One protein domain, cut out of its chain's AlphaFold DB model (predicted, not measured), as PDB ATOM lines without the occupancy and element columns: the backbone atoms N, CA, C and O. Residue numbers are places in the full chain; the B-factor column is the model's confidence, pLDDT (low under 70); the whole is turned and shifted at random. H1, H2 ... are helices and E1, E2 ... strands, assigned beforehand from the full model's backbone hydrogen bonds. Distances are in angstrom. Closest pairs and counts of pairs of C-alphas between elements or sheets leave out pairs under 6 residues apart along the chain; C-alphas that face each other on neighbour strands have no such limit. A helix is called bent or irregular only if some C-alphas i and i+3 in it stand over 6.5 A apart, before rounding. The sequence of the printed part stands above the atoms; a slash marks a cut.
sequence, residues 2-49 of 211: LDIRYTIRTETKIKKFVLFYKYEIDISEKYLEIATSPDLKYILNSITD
ATOM      1  N   LEU A   2     -17.560   7.836 -33.214       57.00
ATOM      2  CA  LEU A   2     -18.803   7.301 -33.803       57.00
ATOM      3  C   LEU A   2     -19.538   8.386 -34.613       57.00
ATOM      4  O   LEU A   2     -20.659   8.759 -34.296       57.00
ATOM      5  N   ASP A   3     -18.890   8.939 -35.634       63.09
ATOM      6  CA  ASP A   3     -19.438  10.053 -36.409       63.09
ATOM      7  C   ASP A   3     -20.045   9.551 -37.725       63.09
ATOM      8  O   ASP A   3     -19.493   9.718 -38.813       63.09
ATOM      9  N   ILE A   4     -21.181   8.858 -37.613       73.75
ATOM     10  CA  ILE A   4     -21.986   8.480 -38.777       73.75
ATOM     11  C   ILE A   4     -22.955   9.625 -39.060       73.75
ATOM     12  O   ILE A   4     -24.007   9.750 -38.423       73.75
ATOM     13  N   ARG A   5     -22.586  10.462 -40.032       78.25
ATOM     14  CA  ARG A   5     -23.405  11.586 -40.495       78.25
ATOM     15  C   ARG A   5     -24.314  11.142 -41.628       78.25
ATOM     16  O   ARG A   5     -23.849  10.681 -42.667       78.25
ATOM     17  N   TYR A   6     -25.610  11.343 -41.450       80.69
ATOM     18  CA  TYR A   6     -26.615  11.086 -42.469       80.69
ATOM     19  C   TYR A   6     -27.060  12.406 -43.098       80.69
ATOM     20  O   TYR A   6     -27.347  13.376 -42.396       80.69
ATOM     21  N   THR A   7     -27.093  12.460 -44.428       83.88
ATOM     22  CA  THR A   7     -27.529  13.650 -45.169       83.88
ATOM     23  C   THR A   7     -28.715  13.290 -46.047       83.88
ATOM     24  O   THR A   7     -28.596  12.439 -46.923       83.88
ATOM     25  N   ILE A   8     -29.830  13.989 -45.859       84.06
ATOM     26  CA  ILE A   8     -30.977  13.942 -46.766       84.06
ATOM     27  C   ILE A   8     -30.916  15.194 -47.628       84.06
ATOM     28  O   ILE A   8     -30.965  16.314 -47.111       84.06
ATOM     29  N   ARG A   9     -30.802  15.007 -48.942       87.81
ATOM     30  CA  ARG A   9     -30.897  16.091 -49.918       87.81
ATOM     31  C   ARG A   9     -32.228  15.981 -50.646       87.81
ATOM     32  O   ARG A   9     -32.557  14.933 -51.186       87.81
ATOM     33  N   THR A  10     -32.971  17.073 -50.632       88.12
ATOM     34  CA  THR A  10     -34.155  17.312 -51.466       88.12
ATOM     35  C   THR A  10     -33.839  18.485 -52.389       88.12
ATOM     36  O   THR A  10     -32.835  19.164 -52.177       88.12
ATOM     37  N   GLU A  11     -34.684  18.757 -53.383       89.75
ATOM     38  CA  GLU A  11     -34.473  19.860 -54.336       89.75
ATOM     39  C   GLU A  11     -34.282  21.224 -53.649       89.75
ATOM     40  O   GLU A  11     -33.544  22.071 -54.141       89.75
ATOM     41  N   THR A  12     -34.898  21.423 -52.477       90.62
ATOM     42  CA  THR A  12     -34.909  22.711 -51.765       90.62
ATOM     43  C   THR A  12     -34.175  22.703 -50.426       90.62
ATOM     44  O   THR A  12     -33.829  23.767 -49.912       90.62
ATOM     45  N   LYS A  13     -33.951  21.534 -49.809       91.00
ATOM     46  CA  LYS A  13     -33.407  21.439 -48.444       91.00
ATOM     47  C   LYS A  13     -32.345  20.359 -48.316       91.00
ATOM     48  O   LYS A  13     -32.502  19.240 -48.809       91.00
ATOM     49  N   ILE A  14     -31.312  20.682 -47.541       89.50
ATOM     50  CA  ILE A  14     -30.297  19.740 -47.071       89.50
ATOM     51  C   ILE A  14     -30.485  19.582 -45.566       89.50
ATOM     52  O   ILE A  14     -30.314  20.542 -44.817       89.50
ATOM     53  N   LYS A  15     -30.823  18.375 -45.115       86.44
ATOM     54  CA  LYS A  15     -30.869  18.031 -43.690       86.44
ATOM     55  C   LYS A  15     -29.673  17.153 -43.346       86.44
ATOM     56  O   LYS A  15     -29.393  16.195 -44.065       86.44
ATOM     57  N   LYS A  16     -28.977  17.479 -42.259       84.62
ATOM     58  CA  LYS A  16     -27.854  16.700 -41.732       84.62
ATOM     59  C   LYS A  16     -28.198  16.227 -40.330       84.62
ATOM     60  O   LYS A  16     -28.673  17.017 -39.524       84.62
ATOM     61  N   PHE A  17     -27.923  14.962 -40.059       83.62
ATOM     62  CA  PHE A  17     -28.188  14.323 -38.779       83.62
ATOM     63  C   PHE A  17     -26.992  13.471 -38.366       83.62
ATOM     64  O   PHE A  17     -26.255  12.971 -39.218       83.62
ATOM     65  N   VAL A  18     -26.831  13.272 -37.062       84.06
ATOM     66  CA  VAL A  18     -25.904  12.283 -36.505       84.06
ATOM     67  C   VAL A  18     -26.732  11.077 -36.077       84.06
ATOM     68  O   VAL A  18     -27.717  11.231 -35.355       84.06
ATOM     69  N   LEU A  19     -26.365   9.882 -36.549       83.06
ATOM     70  CA  LEU A  19     -27.139   8.665 -36.274       83.06
ATOM     71  C   LEU A  19     -27.141   8.312 -34.781       83.06
ATOM     72  O   LEU A  19     -28.196   8.032 -34.212       83.06
ATOM     73  N   PHE A  20     -25.963   8.367 -34.160       86.12
ATOM     74  CA  PHE A  20     -25.743   8.072 -32.748       86.12
ATOM     75  C   PHE A  20     -25.352   9.353 -32.015       86.12
ATOM     76  O   PHE A  20     -24.250   9.860 -32.208       86.12
ATOM     77  N   TYR A  21     -26.257   9.904 -31.207       85.56
ATOM     78  CA  TYR A  21     -26.045  11.209 -30.567       85.56
ATOM     79  C   TYR A  21     -25.579  11.107 -29.108       85.56
ATOM     80  O   TYR A  21     -25.053  12.076 -28.567       85.56
ATOM     81  N   LYS A  22     -25.769   9.946 -28.469       85.94
ATOM     82  CA  LYS A  22     -25.325   9.662 -27.100       85.94
ATOM     83  C   LYS A  22     -24.736   8.256 -27.051       85.94
ATOM     84  O   LYS A  22     -25.279   7.340 -27.668       85.94
ATOM     85  N   TYR A  23     -23.655   8.095 -26.298       90.25
ATOM     86  CA  TYR A  23     -23.175   6.794 -25.857       90.25
ATOM     87  C   TYR A  23     -22.852   6.850 -24.363       90.25
ATOM     88  O   TYR A  23     -22.494   7.909 -23.846       90.25
ATOM     89  N   GLU A  24     -22.994   5.724 -23.685       92.88
ATOM     90  CA  GLU A  24     -22.728   5.568 -22.260       92.88
ATOM     91  C   GLU A  24     -22.004   4.238 -22.058       92.88
ATOM     92  O   GLU A  24     -22.377   3.226 -22.651       92.88
ATOM     93  N   ILE A  25     -20.902   4.262 -21.314       94.56
ATOM     94  CA  ILE A  25     -20.069   3.083 -21.072       94.56
ATOM     95  C   ILE A  25     -20.205   2.744 -19.601       94.56
ATOM     96  O   ILE A  25     -19.756   3.515 -18.753       94.56
ATOM     97  N   ASP A  26     -20.773   1.579 -19.316       94.38
ATOM     98  CA  ASP A  26     -20.742   1.012 -17.979       94.38
ATOM     99  C   ASP A  26     -19.436   0.221 -17.816       94.38
ATOM    100  O   ASP A  26     -19.201  -0.793 -18.480       94.38
ATOM    101  N   ILE A  27     -18.543   0.721 -16.961       95.44
ATOM    102  CA  ILE A  27     -17.228   0.108 -16.715       95.44
ATOM    103  C   ILE A  27     -17.363  -1.127 -15.813       95.44
ATOM    104  O   ILE A  27     -16.593  -2.078 -15.968       95.44
ATOM    105  N   SER A  28     -18.333  -1.127 -14.894       95.44
ATOM    106  CA  SER A  28     -18.602  -2.233 -13.968       95.44
ATOM    107  C   SER A  28     -19.114  -3.458 -14.717       95.44
ATOM    108  O   SER A  28     -18.508  -4.528 -14.651       95.44
ATOM    109  N   GLU A  29     -20.179  -3.271 -15.488       94.19
ATOM    110  CA  GLU A  29     -20.878  -4.329 -16.220       94.19
ATOM    111  C   GLU A  29     -20.284  -4.568 -17.621       94.19
ATOM    112  O   GLU A  29     -20.649  -5.516 -18.318       94.19
ATOM    113  N   LYS A  30     -19.323  -3.730 -18.036       93.31
ATOM    114  CA  LYS A  30     -18.580  -3.829 -19.304       93.31
ATOM    115  C   LYS A  30     -19.483  -3.835 -20.539       93.31
ATOM    116  O   LYS A  30     -19.212  -4.558 -21.502       93.31
ATOM    117  N   TYR A  31     -20.523  -3.006 -20.547       93.50
ATOM    118  CA  TYR A  31     -21.383  -2.826 -21.715       93.50
ATOM    119  C   TYR A  31     -21.400  -1.373 -22.205       93.50
ATOM    120  O   TYR A  31     -21.044  -0.432 -21.497       93.50
ATOM    121  N   LEU A  32     -21.785  -1.209 -23.471       93.06
ATOM    122  CA  LEU A  32     -21.884   0.069 -24.166       93.06
ATOM    123  C   LEU A  32     -23.333   0.287 -24.596       93.06
ATOM    124  O   LEU A  32     -23.856  -0.454 -25.430       93.06
ATOM    125  N   GLU A  33     -23.951   1.332 -24.070       91.25
ATOM    126  CA  GLU A  33     -25.247   1.822 -24.519       91.25
ATOM    127  C   GLU A  33     -25.060   2.916 -25.567       91.25
ATOM    128  O   GLU A  33     -24.240   3.822 -25.415       91.25
ATOM    129  N   ILE A  34     -25.825   2.842 -26.656       89.50
ATOM    130  CA  ILE A  34     -25.793   3.828 -27.739       89.50
ATOM    131  C   ILE A  34     -27.225   4.255 -28.047       89.50
ATOM    132  O   ILE A  34     -28.068   3.426 -28.393       89.50
ATOM    133  N   ALA A  35     -27.496   5.558 -27.970       87.75
ATOM    134  CA  ALA A  35     -28.795   6.115 -28.320       87.75
ATOM    135  C   ALA A  35     -28.825   6.543 -29.792       87.75
ATOM    136  O   ALA A  35     -27.946   7.262 -30.281       87.75
ATOM    137  N   THR A  36     -29.878   6.123 -30.491       84.75
ATOM    138  CA  THR A  36     -30.144   6.510 -31.881       84.75
ATOM    139  C   THR A  36     -31.055   7.723 -31.915       84.75
ATOM    140  O   THR A  36     -31.982   7.823 -31.112       84.75
ATOM    141  N   SER A  37     -30.797   8.659 -32.832       84.56
ATOM    142  CA  SER A  37     -31.658   9.836 -32.986       84.56
ATOM    143  C   SER A  37     -33.111   9.396 -33.245       84.56
ATOM    144  O   SER A  37     -33.325   8.591 -34.161       84.56
ATOM    145  N   PRO A  38     -34.109   9.904 -32.489       83.38
ATOM    146  CA  PRO A  38     -35.514   9.531 -32.674       83.38
ATOM    147  C   PRO A  38     -36.000   9.738 -34.111       83.38
ATOM    148  O   PRO A  38     -36.705   8.885 -34.653       83.38
ATOM    149  N   ASP A  39     -35.529  10.809 -34.755       81.38
ATOM    150  CA  ASP A  39     -35.845  11.145 -36.144       81.38
ATOM    151  C   ASP A  39     -35.360  10.080 -37.130       81.38
ATOM    152  O   ASP A  39     -35.945   9.924 -38.195       81.38
ATOM    153  N   LEU A  40     -34.312   9.325 -36.788       79.56
ATOM    154  CA  LEU A  40     -33.712   8.288 -37.630       79.56
ATOM    155  C   LEU A  40     -34.104   6.872 -37.195       79.56
ATOM    156  O   LEU A  40     -33.588   5.898 -37.748       79.56
ATOM    157  N   LYS A  41     -35.048   6.725 -36.252       80.31
ATOM    158  CA  LYS A  41     -35.532   5.417 -35.778       80.31
ATOM    159  C   LYS A  41     -35.960   4.512 -36.936       80.31
ATOM    160  O   LYS A  41     -35.715   3.306 -36.894       80.31
ATOM    161  N   TYR A  42     -36.561   5.093 -37.973       79.38
ATOM    162  CA  TYR A  42     -37.039   4.366 -39.149       79.38
ATOM    163  C   TYR A  42     -35.907   3.728 -39.970       79.38
ATOM    164  O   TYR A  42     -36.122   2.693 -40.590       79.38
ATOM    165  N   ILE A  43     -34.692   4.285 -39.941       79.06
ATOM    166  CA  ILE A  43     -33.553   3.770 -40.720       79.06
ATOM    167  C   ILE A  43     -33.117   2.393 -40.215       79.06
ATOM    168  O   ILE A  43     -32.732   1.536 -41.006       79.06
ATOM    169  N   LEU A  44     -33.180   2.183 -38.899       78.19
ATOM    170  CA  LEU A  44     -32.762   0.931 -38.269       78.19
ATOM    171  C   LEU A  44     -33.933  -0.025 -38.031       78.19
ATOM    172  O   LEU A  44     -33.761  -1.233 -38.160       78.19
ATOM    173  N   ASN A  45     -35.114   0.502 -37.695       75.00
ATOM    174  CA  ASN A  45     -36.246  -0.319 -37.254       75.00
ATOM    175  C   ASN A  45     -37.340  -0.492 -38.314       75.00
ATOM    176  O   ASN A  45     -38.073  -1.476 -38.272       75.00
ATOM    177  N   SER A  46     -37.465   0.428 -39.272       70.56
ATOM    178  CA  SER A  46     -38.500   0.380 -40.317       70.56
ATOM    179  C   SER A  46     -37.918  -0.112 -41.640       70.56
ATOM    180  O   SER A  46     -38.106   0.495 -42.691       70.56
ATOM    181  N   ILE A  47     -37.199  -1.234 -41.582       72.31
ATOM    182  CA  ILE A  47     -36.616  -1.885 -42.755       72.31
ATOM    183  C   ILE A  47     -37.702  -2.744 -43.425       72.31
ATOM    184  O   ILE A  47     -37.756  -3.960 -43.238       72.31
ATOM    185  N   THR A  48     -38.630  -2.104 -44.138       65.31
ATOM    186  CA  THR A  48     -39.790  -2.783 -44.741       65.31
ATOM    187  C   THR A  48     -39.440  -3.479 -46.052       65.31
ATOM    188  O   THR A  48     -39.700  -4.671 -46.183       65.31
ATOM    189  N   ASP A  49     -38.787  -2.774 -46.979       69.06
ATOM    190  CA  ASP A  49     -38.480  -3.253 -48.332       69.06
ATOM    191  C   ASP A  49     -37.050  -2.881 -48.765       69.06
ATOM    192  O   ASP A  49     -36.430  -1.974 -48.213       69.06
TER     193      ASP A  49
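This is residues 2 to 49 of the 211 residues of the protein "Replication protein Rep" of Staphylococcus aureus (UniProt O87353). Two antiparallel hairpins, E1 with E2 and E3 with E4, sit end to end along the longest axis, and a short helix, H1, lies beside their junction. The turns, residues 9 to 14 and 26 to 31, stick out at opposite ends. The printed part has 48 residues, mixed in class, in the order E1 E2 E3 E4 H1. It is only just loose, close to extended (radius of gyration of the C-alphas 14.1 A), and only just a rod, 49 by 24 by 13 A.

Start at E1, residues 5 to 9, a hairpin with E2, residues 14 to 18, where N 6 and O 17 are 2.8 A apart, within hydrogen-bond range. E2 runs on into E3, residues 20 to 26, at 2 degrees. E3 forms a hairpin with E4, residues 31 to 36; see N 33 and O 24, 2.8 A. H1, residues 38 to 45, is irregular, C-alphas 39 and 42 being 7.5 A apart; 1 of 4 O i to N i+4 and 3 of 5 O i to N i+3 pairs are within range.

Find C-alpha 5 at (-23.405, 11.586, -40.495), where E1 begins. E3 covers 17.1 A, E4 16.3 A; H1 ends at C-alpha 45, (-36.246, -0.319, -37.254).

The printed part has no cut. Residues 2 to 3 and 48 to 49 are under pLDDT 70.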